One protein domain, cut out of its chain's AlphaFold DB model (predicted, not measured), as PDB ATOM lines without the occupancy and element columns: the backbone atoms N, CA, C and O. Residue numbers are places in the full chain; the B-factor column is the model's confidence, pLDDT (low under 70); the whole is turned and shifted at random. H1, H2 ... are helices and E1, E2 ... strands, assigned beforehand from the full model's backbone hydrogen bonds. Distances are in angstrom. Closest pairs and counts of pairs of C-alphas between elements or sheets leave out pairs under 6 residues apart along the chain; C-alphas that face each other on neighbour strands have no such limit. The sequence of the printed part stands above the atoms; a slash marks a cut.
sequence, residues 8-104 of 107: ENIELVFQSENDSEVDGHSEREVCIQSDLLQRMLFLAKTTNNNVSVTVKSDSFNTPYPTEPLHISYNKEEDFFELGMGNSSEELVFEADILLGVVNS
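What this domain is: This is residues 8 to 104 of the 107 residues of an uncharacterized protein of Bacillus thuringiensis (UniProt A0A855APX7). A small antiparallel sheet of four strands, E3 to E6, has two helices, H1 and H2, over one face, and a long hairpin, E1 and E2, runs crosswise past the end of the sheet where E4 begins and E5 ends. H1 runs along the strands, only just, at 29 degrees to E4 on the local plane, while H2 stands up from the sheet over E6. The printed part has 97 residues, with two named helices and six named strands in the order E1, E2, H1, E3, E4, E5, E6, H2; the larger sheet has the order E3, E4, E5, E6. The class is mixed, helices and strands. The whole is compact, with a radius of gyration of the C-alphas of 13.7 A and spans of 39 by 34 by 24 A.

Where its parts are: E1, residues 9 to 17, begins with C-alpha 9 at (18.762, 18.284, 16.896) and is 26.2 A long. E2, residues 25 to 33, is 26.0 A long. H1, residues 34 to 47, measures 19.9 A and ends with C-alpha 47 at (0.789, 19.265, 34.165). E3 holds residues 51 to 53, E4 residues 69 to 74 over 16.5 A, E5 residues 79 to 84 over 17.0 A, and E6 residues 91 to 94. H2, residues 95 to 104, is 14.1 A long and ends with C-alpha 104 at (6.945, 13.457, 12.718).

How they stand to each other: E3, E4, E5 and E6 form a meander, each strand the antiparallel neighbour of the one before. N 51 and O 71 are 2.8 A apart between E3 and E4, N 70 and O 83 2.8 A between E4 and E5, and N 80 and O 93 2.8 A between E5 and E6, within hydrogen-bond range. With H1 and H2 on the same face, the sheet makes two layers, helices on one face of a sheet. H1, at a height of 8.5 A over the sheet, lies over E4 and only just over E3, where 3 of its C-alphas fall; the C-alphas of Ala 44 and Tyr 73, the closest of H1 and E4, are 5.6 A apart. It runs along the strands, only just, at 29 degrees to E4 on the local plane. H2, at a height of 9.0 A, lies over E6 and stands up from the sheet, its line rising 65 degrees. H1 and H2 touch, closest at the C-alphas of Gln 38 and Val 102, 6.3 A, at a shallow tilt of 27 degrees, opposite ways. In both helices every O i to N i+4 pair is within hydrogen-bond range. The hairpin E1 and E2 has N 12 and O 30 at 2.8 A; the C-alphas of Phe 14 and Leu 91, the closest of E1 and E6, are 7.3 A apart.

The domain as a whole: The C-alphas of Val 22 and Thr 46, the two farthest apart, are 41.5 A from each other. The printed part has no cut. The link E3 to E4, residues 54 to 68, is long. The pLDDT is under 70 in residues 16 to 26, 48 to 67 and 85 to 89.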
ATOM      1  N   GLU A   8      17.784  13.549  16.716       74.00
ATOM      2  CA  GLU A   8      18.089  14.691  15.864       74.00
ATOM      3  C   GLU A   8      17.959  15.994  16.659       74.00
ATOM      4  O   GLU A   8      17.090  16.143  17.525       74.00
ATOM      5  N   ASN A   9      18.855  16.933  16.371       74.38
ATOM      6  CA  ASN A   9      18.762  18.284  16.896       74.38
ATOM      7  C   ASN A   9      17.786  19.084  16.032       74.38
ATOM      8  O   ASN A   9      17.897  19.091  14.809       74.38
ATOM      9  N   ILE A  10      16.859  19.778  16.682       73.81
ATOM     10  CA  ILE A  10      15.955  20.749  16.079       73.81
ATOM     11  C   ILE A  10      16.491  22.139  16.386       73.81
ATOM     12  O   ILE A  10      16.897  22.426  17.512       73.81
ATOM     13  N   GLU A  11      16.449  23.001  15.382       75.56
ATOM     14  CA  GLU A  11      16.699  24.426  15.527       75.56
ATOM     15  C   GLU A  11      15.361  25.170  15.592       75.56
ATOM     16  O   GLU A  11      14.513  25.032  14.709       75.56
ATOM     17  N   LEU A  12      15.146  25.917  16.672       75.50
ATOM     18  CA  LEU A  12      14.015  26.823  16.841       75.50
ATOM     19  C   LEU A  12      14.524  28.249  16.660       75.50
ATOM     20  O   LEU A  12      15.431  28.663  17.380       75.50
ATOM     21  N   VAL A  13      13.922  28.995  15.735       74.94
ATOM     22  CA  VAL A  13      14.269  30.396  15.467       74.94
ATOM     23  C   VAL A  13      13.136  31.289  15.965       74.94
ATOM     24  O   VAL A  13      12.007  31.208  15.483       74.94
ATOM     25  N   PHE A  14      13.442  32.128  16.945       73.69
ATOM     26  CA  PHE A  14      12.549  33.111  17.542       73.69
ATOM     27  C   PHE A  14      12.835  34.469  16.913       73.69
ATOM     28  O   PHE A  14      13.926  35.014  17.077       73.69
ATOM     29  N   GLN A  15      11.857  35.021  16.201       70.06
ATOM     30  CA  GLN A  15      11.945  36.358  15.618       70.06
ATOM     31  C   GLN A  15      11.064  37.314  16.417       70.06
ATOM     32  O   GLN A  15       9.869  37.081  16.583       70.06
ATOM     33  N   SER A  16      11.648  38.408  16.896       68.12
ATOM     34  CA  SER A  16      10.928  39.488  17.578       68.12
ATOM     35  C   SER A  16      11.200  40.819  16.889       68.12
ATOM     36  O   SER A  16      12.327  41.061  16.458       68.12
ATOM     37  N   GLU A  17      10.199  41.695  16.802       66.56
ATOM     38  CA  GLU A  17      10.404  43.076  16.346       66.56
ATOM     39  C   GLU A  17      11.411  43.789  17.259       66.56
ATOM     40  O   GLU A  17      11.321  43.732  18.488       66.56
ATOM     41  N   ASN A  18      12.400  44.435  16.650       66.25
ATOM     42  CA  ASN A  18      13.412  45.213  17.346       66.25
ATOM     43  C   ASN A  18      13.752  46.459  16.527       66.25
ATOM     44  O   ASN A  18      14.565  46.411  15.606       66.25
ATOM     45  N   ASP A  19      13.187  47.593  16.940       60.53
ATOM     46  CA  ASP A  19      13.404  48.911  16.326       60.53
ATOM     47  C   ASP A  19      14.870  49.386  16.359       60.53
ATOM     48  O   ASP A  19      15.216  50.392  15.739       60.53
ATOM     49  N   SER A  20      15.735  48.702  17.116       63.62
ATOM     50  CA  SER A  20      17.158  49.036  17.234       63.62
ATOM     51  C   SER A  20      18.032  48.350  16.177       63.62
ATOM     52  O   SER A  20      19.172  48.775  15.988       63.62
ATOM     53  N   GLU A  21      17.527  47.312  15.506       63.22
ATOM     54  CA  GLU A  21      18.244  46.576  14.457       63.22
ATOM     55  C   GLU A  21      17.947  47.155  13.069       63.22
ATOM     56  O   GLU A  21      16.870  47.694  12.814       63.22
ATOM     57  N   VAL A  22      18.904  47.037  12.141       66.00
ATOM     58  CA  VAL A  22      18.799  47.622  10.786       66.00
ATOM     59  C   VAL A  22      17.622  47.040   9.998       66.00
ATOM     60  O   VAL A  22      16.965  47.767   9.254       66.00
ATOM     61  N   ASP A  23      17.338  45.756  10.208       64.94
ATOM     62  CA  ASP A  23      16.246  45.038   9.552       64.94
ATOM     63  C   ASP A  23      14.940  45.068  10.369       64.94
ATOM     64  O   ASP A  23      13.945  44.474   9.961       64.94
ATOM     65  N   GLY A  24      14.918  45.763  11.516       63.97
ATOM     66  CA  GLY A  24      13.736  45.895  12.378       63.97
ATOM     67  C   GLY A  24      13.350  44.625  13.143       63.97
ATOM     68  O   GLY A  24      12.314  44.599  13.808       63.97
ATOM     69  N   HIS A  25      14.167  43.573  13.076       62.34
ATOM     70  CA  HIS A  25      13.919  42.289  13.723       62.34
ATOM     71  C   HIS A  25      15.180  41.772  14.421       62.34
ATOM     72  O   HIS A  25      16.300  41.994  13.970       62.34
ATOM     73  N   SER A  26      14.979  41.074  15.536       66.94
ATOM     74  CA  SER A  26      16.004  40.364  16.296       66.94
ATOM     75  C   SER A  26      15.698  38.873  16.252       66.94
ATOM     76  O   SER A  26      14.600  38.466  16.635       66.94
ATOM     77  N   GLU A  27      16.676  38.071  15.834       70.50
ATOM     78  CA  GLU A  27      16.572  36.610  15.773       70.50
ATOM     79  C   GLU A  27      17.323  35.968  16.944       70.50
ATOM     80  O   GLU A  27      18.426  36.389  17.305       70.50
ATOM     81  N   ARG A  28      16.720  34.951  17.560       71.12
ATOM     82  CA  ARG A  28      17.341  34.112  18.589       71.12
ATOM     83  C   ARG A  28      17.140  32.648  18.232       71.12
ATOM     84  O   ARG A  28      16.039  32.244  17.881       71.12
ATOM     85  N   GLU A  29      18.196  31.854  18.349       70.19
ATOM     86  CA  GLU A  29      18.196  30.451  17.932       70.19
ATOM     87  C   GLU A  29      18.385  29.523  19.139       70.19
ATOM     88  O   GLU A  29      19.213  29.770  20.025       70.19
ATOM     89  N   VAL A  30      17.617  28.434  19.176       73.00
ATOM     90  CA  VAL A  30      17.760  27.341  20.144       73.00
ATOM     91  C   VAL A  30      17.983  26.045  19.386       73.00
ATOM     92  O   VAL A  30      17.095  25.576  18.682       73.00
ATOM     93  N   CYS A  31      19.126  25.408  19.620       72.94
ATOM     94  CA  CYS A  31      19.346  24.021  19.237       72.94
ATOM     95  C   CYS A  31      18.927  23.093  20.395       72.94
ATOM     96  O   CYS A  31      19.470  23.190  21.499       72.94
ATOM     97  N   ILE A  32      17.948  22.212  20.174       74.38
ATOM     98  CA  ILE A  32      17.425  21.272  21.180       74.38
ATOM     99  C   ILE A  32      17.184  19.888  20.573       74.38
ATOM    100  O   ILE A  32      16.720  19.769  19.445       74.38
ATOM    101  N   GLN A  33      17.454  18.822  21.326       76.69
ATOM    102  CA  GLN A  33      17.128  17.463  20.882       76.69
ATOM    103  C   GLN A  33      15.611  17.289  20.721       76.69
ATOM    104  O   GLN A  33      14.838  17.688  21.603       76.69
ATOM    105  N   SER A  34      15.180  16.679  19.616       77.00
ATOM    106  CA  SER A  34      13.760  16.491  19.295       77.00
ATOM    107  C   SER A  34      13.000  15.714  20.373       77.00
ATOM    108  O   SER A  34      11.900  16.108  20.768       77.00
ATOM    109  N   ASP A  35      13.603  14.666  20.929       75.81
ATOM    110  CA  ASP A  35      13.017  13.858  21.995       75.81
ATOM    111  C   ASP A  35      12.927  14.608  23.337       75.81
ATOM    112  O   ASP A  35      11.975  14.413  24.102       75.81
ATOM    113  N   LEU A  36      13.877  15.500  23.628       77.94
ATOM    114  CA  LEU A  36      13.811  16.395  24.780       77.94
ATOM    115  C   LEU A  36      12.657  17.391  24.624       77.94
ATOM    116  O   LEU A  36      11.847  17.517  25.546       77.94
ATOM    117  N   LEU A  37      12.537  18.031  23.457       80.56
ATOM    118  CA  LEU A  37      11.442  18.956  23.157       80.56
ATOM    119  C   LEU A  37      10.077  18.259  23.280       80.56
ATOM    120  O   LEU A  37       9.176  18.766  23.947       80.56
ATOM    121  N   GLN A  38       9.942  17.050  22.733       78.94
ATOM    122  CA  GLN A  38       8.717  16.253  22.830       78.94
ATOM    123  C   GLN A  38       8.334  15.947  24.287       78.94
ATOM    124  O   GLN A  38       7.175  16.104  24.683       78.94
ATOM    125  N   ARG A  39       9.303  15.531  25.116       79.31
ATOM    126  CA  ARG A  39       9.069  15.267  26.547       79.31
ATOM    127  C   ARG A  39       8.648  16.529  27.289       79.31
ATOM    128  O   ARG A  39       7.789  16.442  28.166       79.31
ATOM    129  N   MET A  40       9.220  17.680  26.944       80.06
ATOM    130  CA  MET A  40       8.849  18.965  27.540       80.06
ATOM    131  C   MET A  40       7.416  19.365  27.181       80.06
ATOM    132  O   MET A  40       6.650  19.697  28.083       80.06
ATOM    133  N   LEU A  41       7.025  19.254  25.907       83.12
ATOM    134  CA  LEU A  41       5.651  19.510  25.456       83.12
ATOM    135  C   LEU A  41       4.651  18.593  26.165       83.12
ATOM    136  O   LEU A  41       3.626  19.043  26.677       83.12
ATOM    137  N   PHE A  42       4.971  17.302  26.264       82.62
ATOM    138  CA  PHE A  42       4.129  16.350  26.983       82.62
ATOM    139  C   PHE A  42       4.011  16.699  28.471       82.62
ATOM    140  O   PHE A  42       2.917  16.640  29.040       82.62
ATOM    141  N   LEU A  43       5.114  17.086  29.114       82.62
ATOM    142  CA  LEU A  43       5.108  17.489  30.516       82.62
ATOM    143  C   LEU A  43       4.261  18.751  30.729       82.62
ATOM    144  O   LEU A  43       3.415  18.754  31.621       82.62
ATOM    145  N   ALA A  44       4.425  19.779  29.894       82.88
ATOM    146  CA  ALA A  44       3.629  21.005  29.957       82.88
ATOM    147  C   ALA A  44       2.130  20.705  29.780       82.88
ATOM    148  O   ALA A  44       1.316  21.110  30.614       82.88
ATOM    149  N   LYS A  45       1.771  19.875  28.788       83.69
ATOM    150  CA  LYS A  45       0.378  19.473  28.532       83.69
ATOM    151  C   LYS A  45      -0.236  18.638  29.652       83.69
ATOM    152  O   LYS A  45      -1.386  18.845  30.025       83.69
ATOM    153  N   THR A  46       0.512  17.694  30.221       82.12
ATOM    154  CA  THR A  46      -0.001  16.829  31.300       82.12
ATOM    155  C   THR A  46      -0.090  17.530  32.650       82.12
ATOM    156  O   THR A  46      -0.923  17.153  33.475       82.12
ATOM    157  N   THR A  47       0.741  18.545  32.886       78.00
ATOM    158  CA  THR A  47       0.789  19.265  34.165       78.00
ATOM    159  C   THR A  47       0.051  20.604  34.149       78.00
ATOM    160  O   THR A  47      -0.088  21.196  35.218       78.00
ATOM    161  N   ASN A  48      -0.469  21.050  32.995       69.38
ATOM    162  CA  ASN A  48      -1.086  22.372  32.790       69.38
ATOM    163  C   ASN A  48      -0.235  23.509  33.391       69.38
ATOM    164  O   ASN A  48      -0.760  24.378  34.083       69.38
ATOM    165  N   ASN A  49       1.085  23.435  33.217       67.56
ATOM    166  CA  ASN A  49       2.058  24.296  33.890       67.56
ATOM    167  C   ASN A  49       3.084  24.863  32.905       67.56
ATOM    168  O   ASN A  49       3.335  24.286  31.847       67.56
ATOM    169  N   ASN A  50       3.749  25.938  33.337       63.72
ATOM    170  CA  ASN A  50       4.923  26.503  32.677       63.72
ATOM    171  C   ASN A  50       6.152  25.642  32.997       63.72
ATOM    172  O   ASN A  50       6.663  25.655  34.120       63.72
ATOM    173  N   VAL A  51       6.633  24.886  32.014       63.53
ATOM    174  CA  VAL A  51       7.887  24.134  32.094       63.53
ATOM    175  C   VAL A  51       8.994  25.019  31.526       63.53
ATOM    176  O   VAL A  51       9.011  25.328  30.340       63.53
ATOM    177  N   SER A  52       9.941  25.429  32.372       61.12
ATOM    178  CA  SER A  52      11.171  26.087  31.921       61.12
ATOM    179  C   SER A  52      12.307  25.076  31.928       61.12
ATOM    180  O   SER A  52      12.516  24.375  32.925       61.12
ATOM    181  N   VAL A  53      13.042  24.991  30.821       61.12
ATOM    182  CA  VAL A  53      14.254  24.180  30.743       61.12
ATOM    183  C   VAL A  53      15.428  25.078  30.417       61.12
ATOM    184  O   VAL A  53      15.515  25.715  29.370       61.12
ATOM    185  N   THR A  54      16.385  25.087  31.340       60.31
ATOM    186  CA  THR A  54      17.713  25.619  31.076       60.31
ATOM    187  C   THR A  54      18.472  24.594  30.243       60.31
ATOM    188  O   THR A  54      18.913  23.568  30.768       60.31
ATOM    189  N   VAL A  55      18.623  24.864  28.948       57.00
ATOM    190  CA  VAL A  55      19.519  24.095  28.081       57.00
ATOM    191  C   VAL A  55      20.947  24.349  28.580       57.00
ATOM    192  O   VAL A  55      21.456  25.462  28.492       57.00
ATOM    193  N   LYS A  56      21.564  23.356  29.235       48.66
ATOM    194  CA  LYS A  56      22.943  23.467  29.744       48.66
ATOM    195  C   LYS A  56      23.930  23.113  28.637       48.66
ATOM    196  O   LYS A  56      23.688  22.162  27.902       48.66
ATOM    197  N   SER A  57      25.056  23.829  28.588       45.41
ATOM    198  CA  SER A  57      26.114  23.583  27.606       45.41
ATOM    199  C   SER A  57      26.602  22.135  27.660       45.41
ATOM    200  O   SER A  57      26.969  21.647  28.737       45.41
ATOM    201  N   ASP A  58      26.687  21.481  26.509       50.31
ATOM    202  CA  ASP A  58      27.496  20.284  26.332       50.31
ATOM    203  C   ASP A  58      28.950  20.645  25.950       50.31
ATOM    204  O   ASP A  58      29.315  21.807  25.756       50.31
ATOM    205  N   SER A  59      29.816  19.632  25.909       43.12
ATOM    206  CA  SER A  59      31.260  19.770  25.663       43.12
ATOM    207  C   SER A  59      31.635  20.033  24.195       43.12
ATOM    208  O   SER A  59      32.824  20.135  23.892       43.12
ATOM    209  N   PHE A  60      30.663  20.083  23.285       49.53
ATOM    210  CA  PHE A  60      30.841  20.007  21.835       49.53
ATOM    211  C   PHE A  60      30.654  21.347  21.105       49.53
ATOM    212  O   PHE A  60      30.629  21.359  19.878       49.53
ATOM    213  N   ASN A  61      30.616  22.484  21.817       49.09
ATOM    214  CA  ASN A  61      30.509  23.834  21.226       49.09
ATOM    215  C   ASN A  61      29.289  24.039  20.300       49.09
ATOM    216  O   ASN A  61      29.341  24.871  19.394       49.09
ATOM    217  N   THR A  62      28.197  23.305  20.511       50.78
ATOM    218  CA  THR A  62      26.922  23.532  19.813       50.78
ATOM    219  C   THR A  62      26.471  24.992  20.023       50.78
ATOM    220  O   THR A  62      26.608  25.487  21.140       50.78
ATOM    221  N   PRO A  63      25.980  25.732  19.010       45.78
ATOM    222  CA  PRO A  63      25.379  27.048  19.230       45.78
ATOM    223  C   PRO A  63      24.213  26.903  20.217       45.78
ATOM    224  O   PRO A  63      23.257  26.174  19.961       45.78
ATOM    225  N   TYR A  64      24.341  27.521  21.391       57.53
ATOM    226  CA  TYR A  64      23.350  27.424  22.460       57.53
ATOM    227  C   TYR A  64      22.511  28.685  22.516       57.53
ATOM    228  O   TYR A  64      23.043  29.776  22.289       57.53
ATOM    229  N   PRO A  65      21.254  28.571  22.962       54.81
ATOM    230  CA  PRO A  65      20.552  29.750  23.404       54.81
ATOM    231  C   PRO A  65      21.276  30.346  24.615       54.81
ATOM    232  O   PRO A  65      21.593  29.658  25.588       54.81
ATOM    233  N   THR A  66      21.539  31.648  24.568       58.66
ATOM    234  CA  THR A  66      22.063  32.421  25.704       58.66
ATOM    235  C   THR A  66      21.057  32.525  26.856       58.66
ATOM    236  O   THR A  66      21.420  32.950  27.953       58.66
ATOM    237  N   GLU A  67      19.807  32.112  26.624       63.56
ATOM    238  CA  GLU A  67      18.668  32.239  27.529       63.56
ATOM    239  C   GLU A  67      17.888  30.909  27.648       63.56
ATOM    240  O   GLU A  67      17.937  30.078  26.741       63.56
ATOM    241  N   PRO A  68      17.169  30.651  28.756       73.06
ATOM    242  CA  PRO A  68      16.348  29.446  28.902       73.06
ATOM    243  C   PRO A  68      15.193  29.383  27.892       73.06
ATOM    244  O   PRO A  68      14.629  30.417  27.538       73.06
ATOM    245  N   LEU A  69      14.793  28.164  27.507       78.44
ATOM    246  CA  LEU A  69      13.566  27.913  26.746       78.44
ATOM    247  C   LEU A  69      12.393  27.731  27.717       78.44
ATOM    248  O   LEU A  69      12.428  26.880  28.616       78.44
ATOM    249  N   HIS A  70      11.346  28.518  27.515       81.00
ATOM    250  CA  HIS A  70      10.082  28.446  28.235       81.00
ATOM    251  C   HIS A  70       9.032  27.771  27.358       81.00
ATOM    252  O   HIS A  70       8.895  28.117  26.190       81.00
ATOM    253  N   ILE A  71       8.308  26.807  27.931       83.19
ATOM    254  CA  ILE A  71       7.146  26.170  27.309       83.19
ATOM    255  C   ILE A  71       5.974  26.252  28.283       83.19
ATOM    256  O   ILE A  71       6.032  25.692  29.384       83.19
ATOM    257  N   SER A  72       4.902  26.921  27.881       82.50
ATOM    258  CA  SER A  72       3.614  26.916  28.572       82.50
ATOM    259  C   SER A  72       2.597  26.126  27.751       82.50
ATOM    260  O   SER A  72       2.721  25.971  26.535       82.50
ATOM    261  N   TYR A  73       1.589  25.585  28.427       84.88
ATOM    262  CA  TYR A  73       0.426  24.996  27.772       84.88
ATOM    263  C   TYR A  73      -0.833  25.647  28.329       84.88
ATOM    264  O   TYR A  73      -1.135  25.504  29.520       84.88
ATOM    265  N   ASN A  74      -1.572  26.334  27.463       84.31
ATOM    266  CA  ASN A  74      -2.880  26.870  27.793       84.31
ATOM    267  C   ASN A  74      -3.935  25.799  27.515       84.31
ATOM    268  O   ASN A  74      -4.239  25.465  26.373       84.31
ATOM    269  N   LYS A  75      -4.513  25.261  28.588       82.94
ATOM    270  CA  LYS A  75      -5.550  24.231  28.498       82.94
ATOM    271  C   LYS A  75      -6.892  24.770  27.997       82.94
ATOM    272  O   LYS A  75      -7.660  24.006  27.421       82.94
ATOM    273  N   GLU A  76      -7.218  26.027  28.288       85.12
ATOM    274  CA  GLU A  76      -8.517  26.605  27.924       85.12
ATOM    275  C   GLU A  76      -8.634  26.772  26.409       85.12
ATOM    276  O   GLU A  76      -9.686  26.488  25.839       85.12
ATOM    277  N   GLU A  77      -7.529  27.154  25.772       84.94
ATOM    278  CA  GLU A  77      -7.451  27.429  24.335       84.94
ATOM    279  C   GLU A  77      -6.702  26.333  23.540       84.94
ATOM    280  O   GLU A  77      -6.628  26.405  22.320       84.94
ATOM    281  N   ASP A  78      -6.201  25.294  24.221       85.81
ATOM    282  CA  ASP A  78      -5.452  24.137  23.681       85.81
ATOM    283  C   ASP A  78      -4.261  24.508  22.777       85.81
ATOM    284  O   ASP A  78      -4.058  23.926  21.709       85.81
ATOM    285  N   PHE A  79      -3.420  25.436  23.237       86.62
ATOM    286  CA  PHE A  79      -2.177  25.812  22.558       86.62
ATOM    287  C   PHE A  79      -0.945  25.698  23.459       86.62
ATOM    288  O   PHE A  79      -1.036  25.708  24.689       86.62
ATOM    289  N   PHE A  80       0.225  25.614  22.830       84.69
ATOM    290  CA  PHE A  80       1.517  25.828  23.473       84.69
ATOM    291  C   PHE A  80       2.039  27.226  23.170       84.69
ATOM    292  O   PHE A  80       1.947  27.674  22.026       84.69
ATOM    293  N   GLU A  81       2.661  27.856  24.161       85.12
ATOM    294  CA  GLU A  81       3.480  29.051  23.954       85.12
ATOM    295  C   GLU A  81       4.932  28.689  24.237       85.12
ATOM    296  O   GLU A  81       5.258  28.010  25.218       85.12
ATOM    297  N   LEU A  82       5.802  29.093  23.323       83.38
ATOM    298  CA  LEU A  82       7.235  28.927  23.420       83.38
ATOM    299  C   LEU A  82       7.863  30.314  23.437       83.38
ATOM    300  O   LEU A  82       7.494  31.190  22.656       83.38
ATOM    301  N   GLY A  83       8.863  30.496  24.285       78.62
ATOM    302  CA  GLY A  83       9.622  31.736  24.306       78.62
ATOM    303  C   GLY A  83      10.974  31.590  24.977       78.62
ATOM    304  O   GLY A  83      11.256  30.581  25.635       78.62
ATOM    305  N   MET A  84      11.827  32.587  24.780       75.56
ATOM    306  CA  MET A  84      13.165  32.627  25.353       75.56
ATOM    307  C   MET A  84      13.311  33.718  26.416       75.56
ATOM    308  O   MET A  84      12.787  34.828  26.300       75.56
ATOM    309  N   GLY A  85      14.070  33.404  27.468       69.94
ATOM    310  CA  GLY A  85      14.425  34.380  28.497       69.94
ATOM    311  C   GLY A  85      13.231  34.803  29.351       69.94
ATOM    312  O   GLY A  85      12.618  33.983  30.021       69.94
ATOM    313  N   ASN A  86      12.920  36.100  29.383       63.94
ATOM    314  CA  ASN A  86      11.810  36.628  30.194       63.94
ATOM    315  C   ASN A  86      10.473  36.695  29.441       63.94
ATOM    316  O   ASN A  86       9.498  37.194  30.001       63.94
ATOM    317  N   SER A  87      10.429  36.240  28.188       59.78
ATOM    318  CA  SER A  87       9.234  36.281  27.349       59.78
ATOM    319  C   SER A  87       8.777  34.858  27.054       59.78
ATOM    320  O   SER A  87       9.538  34.066  26.507       59.78
ATOM    321  N   SER A  88       7.556  34.508  27.454       59.31
ATOM    322  CA  SER A  88       6.989  33.165  27.260       59.31
ATOM    323  C   SER A  88       6.070  33.045  26.041       59.31
ATOM    324  O   SER A  88       5.604  31.948  25.768       59.31
ATOM    325  N   GLU A  89       5.830  34.134  25.303       62.12
ATOM    326  CA  GLU A  89       4.750  34.243  24.303       62.12
ATOM    327  C   GLU A  89       5.264  34.563  22.885       62.12
ATOM    328  O   GLU A  89       4.593  35.218  22.093       62.12
ATOM    329  N   GLU A  90       6.487  34.151  22.546       70.62
ATOM    330  CA  GLU A  90       7.109  34.523  21.263       70.62
ATOM    331  C   GLU A  90       6.589  33.685  20.093       70.62
ATOM    332  O   GLU A  90       6.429  34.195  18.986       70.62
ATOM    333  N   LEU A  91       6.296  32.408  20.334       73.44
ATOM    334  CA  LEU A  91       5.699  31.504  19.359       73.44
ATOM    335  C   LEU A  91       4.498  30.795  19.982       73.44
ATOM    336  O   LEU A  91       4.635  30.137  21.011       73.44
ATOM    337  N   VAL A  92       3.337  30.875  19.332       77.19
ATOM    338  CA  VAL A  92       2.099  30.223  19.784       77.19
ATOM    339  C   VAL A  92       1.659  29.199  18.745       77.19
ATOM    340  O   VAL A  92       1.549  29.517  17.561       77.19
ATOM    341  N   PHE A  93       1.397  27.968  19.182       80.88
ATOM    342  CA  PHE A  93       0.979  26.873  18.309       80.88
ATOM    343  C   PHE A  93      -0.216  26.119  18.877       80.88
ATOM    344  O   PHE A  93      -0.208  25.746  20.049       80.88
ATOM    345  N   GLU A  94      -1.182  25.777  18.023       83.94
ATOM    346  CA  GLU A  94      -2.200  24.777  18.359       83.94
ATOM    347  C   GLU A  94      -1.521  23.466  18.794       83.94
ATOM    348  O   GLU A  94      -0.533  23.012  18.194       83.94
ATOM    349  N   ALA A  95      -2.001  22.877  19.888       78.75
ATOM    350  CA  ALA A  95      -1.265  21.817  20.564       78.75
ATOM    351  C   ALA A  95      -1.186  20.517  19.759       78.75
ATOM    352  O   ALA A  95      -0.192  19.795  19.846       78.75
ATOM    353  N   ASP A  96      -2.222  20.198  18.997       79.38
ATOM    354  CA  ASP A  96      -2.273  19.058  18.087       79.38
ATOM    355  C   ASP A  96      -1.346  19.237  16.877       79.38
ATOM    356  O   ASP A  96      -0.655  18.282  16.507       79.38
ATOM    357  N   ILE A  97      -1.249  20.450  16.327       78.25
ATOM    358  CA  ILE A  97      -0.312  20.781  15.246       78.25
ATOM    359  C   ILE A  97       1.132  20.632  15.727       78.25
ATOM    360  O   ILE A  97       1.910  19.901  15.109       78.25
ATOM    361  N   LEU A  98       1.497  21.271  16.845       77.06
ATOM    362  CA  LEU A  98       2.876  21.239  17.334       77.06
ATOM    363  C   LEU A  98       3.310  19.823  17.729       77.06
ATOM    364  O   LEU A  98       4.402  19.383  17.365       77.06
ATOM    365  N   LEU A  99       2.445  19.073  18.421       74.62
ATOM    366  CA  LEU A  99       2.718  17.670  18.735       74.62
ATOM    367  C   LEU A  99       2.824  16.821  17.467       74.62
ATOM    368  O   LEU A  99       3.683  15.946  17.405       74.62
ATOM    369  N   GLY A 100       1.987  17.069  16.457       74.62
ATOM    370  CA  GLY A 100       2.056  16.389  15.165       74.62
ATOM    371  C   GLY A 100       3.403  16.592  14.470       74.62
ATOM    372  O   GLY A 100       4.038  15.614  14.072       74.62
ATOM    373  N   VAL A 101       3.869  17.841  14.393       74.69
ATOM    374  CA  VAL A 101       5.166  18.195  13.794       74.69
ATOM    375  C   VAL A 101       6.313  17.544  14.561       74.69
ATOM    376  O   VAL A 101       7.106  16.820  13.963       74.69
ATOM    377  N   VAL A 102       6.377  17.712  15.884       72.69
ATOM    378  CA  VAL A 102       7.474  17.154  16.693       72.69
ATOM    379  C   VAL A 102       7.492  15.625  16.643       72.69
ATOM    380  O   VAL A 102       8.559  15.031  16.531       72.69
ATOM    381  N   ASN A 103       6.328  14.971  16.653       72.00
ATOM    382  CA  ASN A 103       6.255  13.516  16.522       72.00
ATOM    383  C   ASN A 103       6.703  13.022  15.137       72.00
ATOM    384  O   ASN A 103       7.200  11.904  15.037       72.00
ATOM    385  N   SER A 104       6.526  13.821  14.079       72.50
ATOM    386  CA  SER A 104       6.945  13.457  12.718       72.50
ATOM    387  C   SER A 104       8.458  13.515  12.502       72.50
ATOM    388  O   SER A 104       8.957  12.842  11.613       72.50
TER     389      SER A 104